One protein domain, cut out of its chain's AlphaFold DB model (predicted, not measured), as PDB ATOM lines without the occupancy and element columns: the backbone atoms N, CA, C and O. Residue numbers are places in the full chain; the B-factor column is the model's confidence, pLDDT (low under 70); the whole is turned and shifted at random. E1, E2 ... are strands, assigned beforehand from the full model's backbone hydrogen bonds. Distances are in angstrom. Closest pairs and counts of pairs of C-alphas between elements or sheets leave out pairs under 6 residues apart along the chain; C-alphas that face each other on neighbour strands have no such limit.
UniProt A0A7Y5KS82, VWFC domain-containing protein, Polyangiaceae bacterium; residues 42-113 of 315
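Overview. This is residues 42 to 113 of the 315 residues of the protein "VWFC domain-containing protein" of Polyangiaceae bacterium (UniProt A0A7Y5KS82). Two small lobes of strands lie one after the other along the longest axis, joined by residues 72 to 78: one is the sheet E2 E3 E4 with short E1 near E3, the other a small sandwich, two sheets face to face, of E7 E8 E9 and the hairpin E5 E6, their strands crossed at 47 degrees. The printed part has 72 residues, no named helix and nine strands, E1 to E9 in chain order, class all strand. E2 E3 E4 and E7 E8 E9 are meanders, each strand the antiparallel neighbour of the one before. The whole is loose, with a radius of gyration of the C-alphas of 14.6 A and spans of 46 by 25 by 16 A.

Along the chain. Find C-alpha 59 at (140.014, 128.749, 131.507); from there E3 runs 15.5 A to residue 64, between E2, residues 53 to 56, and E4, residues 68 to 71. E1 is residues 46 to 48. Further on come E5, residues 79 to 82, E6, 85 to 88, and E7, 92 to 94. E8, residues 101 to 106, spans 15.6 A, and E9, residues 109 to 112, ends at C-alpha (123.281, 144.835, 139.653).

Arrangement. In hairpin E2 and E3, look for N 54 and O 61, 2.9 A apart; in hairpin E3 and E4, N 62 and O 70, 2.7 A. E1 pairs with no named strand; its closest C-alpha pair with E3 is Tyr 48 and Cys 63, 6.4 A. E4 and E5 are apart. Hairpin E5 and E6 has N 87 and O 80 at 2.8 A. E5 and E8 come closest at the C-alphas of Cys 80 and Cys 104, 5.8 A. N 102 and O 93 are 2.8 A apart in hairpin E7 and E8, N 103 and O 111 2.8 A in hairpin E8 and E9.

Size, cuts and confidence. The farthest C-alphas, Gly 66 and Thr 113, are 45.9 A apart. The printed part has no cut and no long link. Mean pLDDT of the printed part is 82.7; residues 66 to 67 are under 70.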
ATOM      1  N   THR A  42     149.579 122.838 143.112       78.19
ATOM      2  CA  THR A  42     149.278 124.020 143.932       78.19
ATOM      3  C   THR A  42     149.124 125.239 143.034       78.19
ATOM      4  O   THR A  42     150.114 125.713 142.474       78.19
ATOM      5  N   VAL A  43     147.904 125.773 142.931       76.06
ATOM      6  CA  VAL A  43     147.602 127.001 142.175       76.06
ATOM      7  C   VAL A  43     146.976 128.028 143.111       76.06
ATOM      8  O   VAL A  43     146.018 127.732 143.819       76.06
ATOM      9  N   ASP A  44     147.579 129.220 143.181       78.38
ATOM     10  CA  ASP A  44     147.162 130.339 144.044       78.38
ATOM     11  C   ASP A  44     146.913 129.978 145.519       78.38
ATOM     12  O   ASP A  44     146.060 130.545 146.206       78.38
ATOM     13  N   GLY A  45     147.695 129.027 146.036       75.06
ATOM     14  CA  GLY A  45     147.614 128.569 147.425       75.06
ATOM     15  C   GLY A  45     146.481 127.578 147.705       75.06
ATOM     16  O   GLY A  45     146.267 127.239 148.869       75.06
ATOM     17  N   LYS A  46     145.782 127.105 146.669       75.44
ATOM     18  CA  LYS A  46     144.866 125.962 146.729       75.44
ATOM     19  C   LYS A  46     145.561 124.719 146.173       75.44
ATOM     20  O   LYS A  46     146.291 124.818 145.187       75.44
ATOM     21  N   SER A  47     145.343 123.583 146.830       79.31
ATOM     22  CA  SER A  47     145.821 122.274 146.381       79.31
ATOM     23  C   SER A  47     144.726 121.578 145.586       79.31
ATOM     24  O   SER A  47     143.573 121.609 146.012       79.31
ATOM     25  N   TYR A  48     145.116 120.972 144.472       76.44
ATOM     26  CA  TYR A  48     144.265 120.203 143.575       76.44
ATOM     27  C   TYR A  48     144.888 118.822 143.387       76.44
ATOM     28  O   TYR A  48     146.096 118.718 143.145       76.44
ATOM     29  N   GLU A  49     144.079 117.782 143.523       78.62
ATOM     30  CA  GLU A  49     144.510 116.397 143.341       78.62
ATOM     31  C   GLU A  49     144.756 116.086 141.862       78.62
ATOM     32  O   GLU A  49     144.232 116.750 140.966       78.62
ATOM     33  N   GLU A  50     145.540 115.047 141.585       79.69
ATOM     34  CA  GLU A  50     145.739 114.572 140.216       79.69
ATOM     35  C   GLU A  50     144.389 114.247 139.546       79.69
ATOM     36  O   GLU A  50     143.570 113.500 140.081       79.69
ATOM     37  N   GLY A  51     144.156 114.818 138.364       74.50
ATOM     38  CA  GLY A  51     142.904 114.720 137.612       74.50
ATOM     39  C   GLY A  51     141.842 115.754 137.997       74.50
ATOM     40  O   GLY A  51     140.857 115.896 137.272       74.50
ATOM     41  N   GLU A  52     142.024 116.504 139.088       77.38
ATOM     42  CA  GLU A  52     141.073 117.531 139.512       77.38
ATOM     43  C   GLU A  52     141.037 118.685 138.504       77.38
ATOM     44  O   GLU A  52     142.078 119.206 138.082       77.38
ATOM     45  N   THR A  53     139.821 119.086 138.119       83.06
ATOM     46  CA  THR A  53     139.602 120.239 137.248       83.06
ATOM     47  C   THR A  53     139.135 121.447 138.044       83.06
ATOM     48  O   THR A  53     138.338 121.340 138.974       83.06
ATOM     49  N   PHE A  54     139.634 122.622 137.679       83.81
ATOM     50  CA  PHE A  54     139.269 123.882 138.310       83.81
ATOM     51  C   PHE A  54     139.254 125.012 137.290       83.81
ATOM     52  O   PHE A  54     139.838 124.918 136.211       83.81
ATOM     53  N   THR A  55     138.569 126.096 137.631       81.50
ATOM     54  CA  THR A  55     138.498 127.285 136.783       81.50
ATOM     55  C   THR A  55     139.528 128.313 137.218       81.50
ATOM     56  O   THR A  55     139.545 128.707 138.388       81.50
ATOM     57  N   ASP A  56     140.321 128.795 136.268       78.94
ATOM     58  CA  ASP A  56     141.140 129.996 136.416       78.94
ATOM     59  C   ASP A  56     140.649 131.050 135.414       78.94
ATOM     60  O   ASP A  56     140.894 130.983 134.206       78.94
ATOM     61  N   GLY A  57     139.822 131.976 135.902       79.06
ATOM     62  CA  GLY A  57     139.029 132.852 135.042       79.06
ATOM     63  C   GLY A  57     138.049 132.051 134.176       79.06
ATOM     64  O   GLY A  57     137.226 131.300 134.692       79.06
ATOM     65  N   CYS A  58     138.131 132.230 132.859       76.12
ATOM     66  CA  CYS A  58     137.357 131.483 131.861       76.12
ATOM     67  C   CYS A  58     138.046 130.189 131.397       76.12
ATOM     68  O   CYS A  58     137.503 129.453 130.568       76.12
ATOM     69  N   ASN A  59     139.261 129.927 131.883       77.25
ATOM     70  CA  ASN A  59     140.014 128.749 131.507       77.25
ATOM     71  C   ASN A  59     139.664 127.583 132.414       77.25
ATOM     72  O   ASN A  59     139.543 127.732 133.629       77.25
ATOM     73  N   THR A  60     139.506 126.415 131.802       82.56
ATOM     74  CA  THR A  60     139.388 125.158 132.532       82.56
ATOM     75  C   THR A  60     140.771 124.544 132.617       82.56
ATOM     76  O   THR A  60     141.413 124.314 131.593       82.56
ATOM     77  N   CYS A  61     141.221 124.309 133.839       85.94
ATOM     78  CA  CYS A  61     142.505 123.727 134.167       85.94
ATOM     79  C   CYS A  61     142.315 122.318 134.717       85.94
ATOM     80  O   CYS A  61     141.328 122.055 135.395       85.94
ATOM     81  N   THR A  62     143.267 121.435 134.444       86.94
ATOM     82  CA  THR A  62     143.328 120.063 134.951       86.94
ATOM     83  C   THR A  62     144.678 119.854 135.615       86.94
ATOM     84  O   THR A  62     145.720 120.145 135.021       86.94
ATOM     85  N   CYS A  63     144.680 119.351 136.845       80.69
ATOM     86  CA  CYS A  63     145.907 118.904 137.484       80.69
ATOM     87  C   CYS A  63     146.359 117.568 136.880       80.69
ATOM     88  O   CYS A  63     145.589 116.614 136.814       80.69
ATOM     89  N   LEU A  64     147.602 117.490 136.417       73.31
ATOM     90  CA  LEU A  64     148.181 116.304 135.791       73.31
ATOM     91  C   LEU A  64     149.152 115.585 136.729       73.31
ATOM     92  O   LEU A  64     149.752 116.180 137.632       73.31
ATOM     93  N   ALA A  65     149.387 114.310 136.415       70.75
ATOM     94  CA  ALA A  65     150.398 113.483 137.055       70.75
ATOM     95  C   ALA A  65     151.750 114.209 137.143       70.75
ATOM     96  O   ALA A  65     152.274 114.723 136.152       70.75
ATOM     97  N   GLY A  66     152.329 114.240 138.344       60.94
ATOM     98  CA  GLY A  66     153.590 114.939 138.610       60.94
ATOM     99  C   GLY A  66     153.458 116.417 139.002       60.94
ATOM    100  O   GLY A  66     154.485 117.087 139.116       60.94
ATOM    101  N   GLY A  67     152.238 116.915 139.250       67.12
ATOM    102  CA  GLY A  67     151.984 118.244 139.830       67.12
ATOM    103  C   GLY A  67     152.007 119.401 138.825       67.12
ATOM    104  O   GLY A  67     152.114 120.563 139.220       67.12
ATOM    105  N   SER A  68     151.943 119.103 137.524       70.94
ATOM    106  CA  SER A  68     151.799 120.109 136.463       70.94
ATOM    107  C   SER A  68     150.330 120.381 136.161       70.94
ATOM    108  O   SER A  68     149.521 119.468 136.225       70.94
ATOM    109  N   VAL A  69     149.993 121.607 135.766       82.19
ATOM    110  CA  VAL A  69     148.624 121.994 135.401       82.19
ATOM    111  C   VAL A  69     148.540 122.222 133.898       82.19
ATOM    112  O   VAL A  69     149.398 122.906 133.339       82.19
ATOM    113  N   ASP A  70     147.502 121.674 133.273       81.25
ATOM    114  CA  ASP A  70     147.143 121.934 131.879       81.25
ATOM    115  C   ASP A  70     145.836 122.723 131.818       81.25
ATOM    116  O   ASP A  70     144.824 122.282 132.359       81.25
ATOM    117  N   CYS A  71     145.860 123.898 131.199       83.44
ATOM    118  CA  CYS A  71     144.706 124.785 131.100       83.44
ATOM    119  C   CYS A  71     144.357 125.037 129.641       83.44
ATOM    120  O   CYS A  71     145.235 125.153 128.786       83.44
ATOM    121  N   THR A  72     143.071 125.231 129.361       78.25
ATOM    122  CA  THR A  72     142.669 125.866 128.105       78.25
ATOM    123  C   THR A  72     143.307 127.257 128.001       78.25
ATOM    124  O   THR A  72     143.440 127.948 129.005       78.25
ATOM    125  N   GLU A  73     143.677 127.687 126.795       80.31
ATOM    126  CA  GLU A  73     144.226 129.028 126.536       80.31
ATOM    127  C   GLU A  73     143.158 129.947 125.915       80.31
ATOM    128  O   GLU A  73     143.318 130.470 124.811       80.31
ATOM    129  N   ASN A  74     142.027 130.113 126.602       75.56
ATOM    130  CA  ASN A  74     141.006 131.078 126.209       75.56
ATOM    131  C   ASN A  74     141.414 132.485 126.662       75.56
ATOM    132  O   ASN A  74     141.956 132.693 127.754       75.56
ATOM    133  N   ASP A  75     141.115 133.469 125.817       75.94
ATOM    134  CA  ASP A  75     141.261 134.876 126.162       75.94
ATOM    135  C   ASP A  75     140.115 135.295 127.094       75.94
ATOM    136  O   ASP A  75     138.987 135.528 126.663       75.94
ATOM    137  N   CYS A  76     140.397 135.362 128.395       72.56
ATOM    138  CA  CYS A  76     139.404 135.716 129.411       72.56
ATOM    139  C   CYS A  76     139.185 137.226 129.559       72.56
ATOM    140  O   CYS A  76     138.503 137.650 130.494       72.56
ATOM    141  N   SER A  77     139.752 138.042 128.664       75.00
ATOM    142  CA  SER A  77     139.562 139.496 128.680       75.00
ATOM    143  C   SER A  77     138.175 139.945 128.205       75.00
ATOM    144  O   SER A  77     137.861 141.127 128.312       75.00
ATOM    145  N   ASP A  78     137.330 139.013 127.755       83.31
ATOM    146  CA  ASP A  78     136.016 139.292 127.167       83.31
ATOM    147  C   ASP A  78     134.820 139.041 128.116       83.31
ATOM    148  O   ASP A  78     133.673 139.047 127.667       83.31
ATOM    149  N   GLY A  79     135.044 138.856 129.425       85.44
ATOM    150  CA  GLY A  79     133.984 138.577 130.412       85.44
ATOM    151  C   GLY A  79     134.101 139.335 131.735       85.44
ATOM    152  O   GLY A  79     134.926 140.234 131.906       85.44
ATOM    153  N   CYS A  80     133.250 138.981 132.696       90.12
ATOM    154  CA  CYS A  80     133.284 139.510 134.059       90.12
ATOM    155  C   CYS A  80     133.695 138.427 135.051       90.12
ATOM    156  O   CYS A  80     133.385 137.257 134.864       90.12
ATOM    157  N   VAL A  81     134.301 138.823 136.170       87.12
ATOM    158  CA  VAL A  81     134.461 137.948 137.339       87.12
ATOM    159  C   VAL A  81     133.630 138.521 138.482       87.12
ATOM    160  O   VAL A  81     133.853 139.655 138.903       87.12
ATOM    161  N   TYR A  82     132.667 137.748 138.985       86.69
ATOM    162  CA  TYR A  82     131.830 138.104 140.135       86.69
ATOM    163  C   TYR A  82     131.935 137.015 141.204       86.69
ATOM    164  O   TYR A  82     131.675 135.848 140.918       86.69
ATOM    165  N   ASP A  83     132.346 137.385 142.421       85.81
ATOM    166  CA  ASP A  83     132.597 136.462 143.544       85.81
ATOM    167  C   ASP A  83     133.479 135.248 143.175       85.81
ATOM    168  O   ASP A  83     133.289 134.133 143.653       85.81
ATOM    169  N   GLY A  84     134.478 135.472 142.312       78.88
ATOM    170  CA  GLY A  84     135.421 134.438 141.868       78.88
ATOM    171  C   GLY A  84     134.893 133.517 140.766       78.88
ATOM    172  O   GLY A  84     135.598 132.590 140.382       78.88
ATOM    173  N   VAL A  85     133.694 133.774 140.239       81.94
ATOM    174  CA  VAL A  85     133.099 133.025 139.125       81.94
ATOM    175  C   VAL A  85     133.131 133.879 137.860       81.94
ATOM    176  O   VAL A  85     132.690 135.032 137.880       81.94
ATOM    177  N   PHE A  86     133.651 133.319 136.767       87.00
ATOM    178  CA  PHE A  86     133.616 133.958 135.452       87.00
ATOM    179  C   PHE A  86     132.192 133.961 134.884       87.00
ATOM    180  O   PHE A  86     131.450 132.993 135.045       87.00
ATOM    181  N   ARG A  87     131.813 135.072 134.256       87.69
ATOM    182  CA  ARG A  87     130.495 135.333 133.677       87.69
ATOM    183  C   ARG A  87     130.667 135.894 132.278       87.69
ATOM    184  O   ARG A  87     131.410 136.864 132.096       87.69
ATOM    185  N   ASP A  88     129.951 135.333 131.317       88.44
ATOM    186  CA  ASP A  88     129.989 135.820 129.940       88.44
ATOM    187  C   ASP A  88     129.316 137.194 129.829       88.44
ATOM    188  O   ASP A  88     128.341 137.495 130.526       88.44
ATOM    189  N   VAL A  89     129.791 138.050 128.918       90.88
ATOM    190  CA  VAL A  89     129.099 139.317 128.625       90.88
ATOM    191  C   VAL A  89     127.685 139.030 128.115       90.88
ATOM    192  O   VAL A  89     127.477 138.302 127.149       90.88
ATOM    193  N   GLY A  90     126.701 139.649 128.764       89.56
ATOM    194  CA  GLY A  90     125.273 139.429 128.557       89.56
ATOM    195  C   GLY A  90     124.644 138.433 129.534       89.56
ATOM    196  O   GLY A  90     123.418 138.356 129.583       89.56
ATOM    197  N   GLU A  91     125.435 137.707 130.330       91.25
ATOM    198  CA  GLU A  91     124.913 136.786 131.340       91.25
ATOM    199  C   GLU A  91     124.248 137.552 132.490       91.25
ATOM    200  O   GLU A  91     124.829 138.480 133.063       91.25
ATOM    201  N   THR A  92     123.031 137.131 132.845       92.12
ATOM    202  CA  THR A  92     122.260 137.644 133.982       92.12
ATOM    203  C   THR A  92     122.163 136.573 135.070       92.12
ATOM    204  O   THR A  92     121.757 135.445 134.796       92.12
ATOM    205  N   PHE A  93     122.483 136.928 136.313       90.62
ATOM    206  CA  PHE A  93     122.537 136.010 137.454       90.62
ATOM    207  C   PHE A  93     122.018 136.663 138.741       90.62
ATOM    208  O   PHE A  93     121.958 137.886 138.863       90.62
ATOM    209  N   VAL A  94     121.616 135.850 139.720       86.44
ATOM    210  CA  VAL A  94     121.226 136.341 141.053       86.44
ATOM    211  C   VAL A  94     122.493 136.663 141.847       86.44
ATOM    212  O   VAL A  94     123.417 135.854 141.896       86.44
ATOM    213  N   ALA A  95     122.543 137.856 142.438       87.00
ATOM    214  CA  ALA A  95     123.636 138.317 143.286       87.00
ATOM    215  C   ALA A  95     123.782 137.438 144.537       87.00
ATOM    216  O   ALA A  95     122.841 136.760 144.956       87.00
ATOM    217  N   SER A  96     124.940 137.499 145.197       81.75
ATOM    218  CA  SER A  96     125.192 136.739 146.431       81.75
ATOM    219  C   SER A  96     124.312 137.165 147.618       81.75
ATOM    220  O   SER A  96     124.198 136.429 148.598       81.75
ATOM    221  N   ASP A  97     123.620 138.303 147.514       74.81
ATOM    222  CA  ASP A  97     122.572 138.723 148.452       74.81
ATOM    223  C   ASP A  97     121.214 138.013 148.246       74.81
ATOM    224  O   ASP A  97     120.307 138.177 149.062       74.81
ATOM    225  N   GLY A  98     121.068 137.215 147.181       71.75
ATOM    226  CA  GLY A  98     119.881 136.409 146.891       71.75
ATOM    227  C   GLY A  98     118.632 137.197 146.486       71.75
ATOM    228  O   GLY A  98     117.540 136.634 146.450       71.75
ATOM    229  N   CYS A  99     118.767 138.491 146.206       79.06
ATOM    230  CA  CYS A  99     117.647 139.411 146.003       79.06
ATOM    231  C   CYS A  99     117.880 140.328 144.800       79.06
ATOM    232  O   CYS A  99     116.957 140.589 144.026       79.06
ATOM    233  N   ASN A 100     119.112 140.789 144.606       84.88
ATOM    234  CA  ASN A 100     119.473 141.575 143.445       84.88
ATOM    235  C   ASN A 100     119.826 140.678 142.262       84.88
ATOM    236  O   ASN A 100     120.312 139.559 142.402       84.88
ATOM    237  N   THR A 101     119.572 141.183 141.064       90.00
ATOM    238  CA  THR A 101     119.963 140.540 139.814       90.00
ATOM    239  C   THR A 101     121.110 141.331 139.209       90.00
ATOM    240  O   THR A 101     120.992 142.542 139.037       90.00
ATOM    241  N   CYS A 102     122.203 140.654 138.887       95.75
ATOM    242  CA  CYS A 102     123.383 141.213 138.249       95.75
ATOM    243  C   CYS A 102     123.457 140.802 136.782       95.75
ATOM    244  O   CYS A 102     122.964 139.746 136.399       95.75
ATOM    245  N   THR A 103     124.061 141.645 135.951       95.88
ATOM    246  CA  THR A 103     124.366 141.353 134.549       95.88
ATOM    247  C   THR A 103     125.806 141.751 134.255       95.88
ATOM    248  O   THR A 103     126.222 142.851 134.620       95.88
ATOM    249  N   CYS A 104     126.562 140.879 133.587       95.75
ATOM    250  CA  CYS A 104     127.854 141.250 133.015       95.75
ATOM    251  C   CYS A 104     127.605 142.079 131.748       95.75
ATOM    252  O   CYS A 104     127.235 141.538 130.711       95.75
ATOM    253  N   VAL A 105     127.710 143.406 131.827       93.75
ATOM    254  CA  VAL A 105     127.293 144.302 130.727       93.75
ATOM    255  C   VAL A 105     128.413 144.582 129.724       93.75
ATOM    256  O   VAL A 105     128.152 144.879 128.559       93.75
ATOM    257  N   SER A 106     129.661 144.488 130.168       90.00
ATOM    258  CA  SER A 106     130.874 144.563 129.354       90.00
ATOM    259  C   SER A 106     132.013 143.902 130.131       90.00
ATOM    260  O   SER A 106     131.848 143.705 131.336       90.00
ATOM    261  N   PRO A 107     133.169 143.610 129.509       88.19
ATOM    262  CA  PRO A 107     134.287 143.034 130.241       88.19
ATOM    263  C   PRO A 107     134.616 143.824 131.510       88.19
ATOM    264  O   PRO A 107     134.580 145.059 131.498       88.19
ATOM    265  N   GLU A 108     134.847 143.100 132.606       86.25
ATOM    266  CA  GLU A 108     135.089 143.621 133.964       86.25
ATOM    267  C   GLU A 108     133.963 144.484 134.582       86.25
ATOM    268  O   GLU A 108     134.124 145.005 135.687       86.25
ATOM    269  N   ASN A 109     132.809 144.634 133.925       91.38
ATOM    270  CA  ASN A 109     131.723 145.497 134.384       91.38
ATOM    271  C   ASN A 109     130.447 144.702 134.675       91.38
ATOM    272  O   ASN A 109     129.741 144.252 133.766       91.38
ATOM    273  N   VAL A 110     130.129 144.586 135.963       94.88
ATOM    274  CA  VAL A 110     128.899 143.966 136.454       94.88
ATOM    275  C   VAL A 110     127.964 145.049 136.975       94.88
ATOM    276  O   VAL A 110     128.303 145.785 137.901       94.88
ATOM    277  N   GLU A 111     126.756 145.105 136.423       95.56
ATOM    278  CA  GLU A 111     125.686 145.967 136.919       95.56
ATOM    279  C   GLU A 111     124.629 145.132 137.628       95.56
ATOM    280  O   GLU A 111     124.075 144.197 137.052       95.56
ATOM    281  N   CYS A 112     124.320 145.489 138.871       93.81
ATOM    282  CA  CYS A 112     123.281 144.835 139.653       93.81
ATOM    283  C   CYS A 112     122.100 145.770 139.888       93.81
ATOM    284  O   CYS A 112     122.257 146.988 140.020       93.81
ATOM    285  N   THR A 113     120.900 145.201 139.989       89.56
ATOM    286  CA  THR A 113     119.761 145.929 140.541       89.56
ATOM    287  C   THR A 113     120.094 146.393 141.956       89.56
ATOM    288  O   THR A 113     120.873 145.757 142.659       89.56
TER     289      THR A 113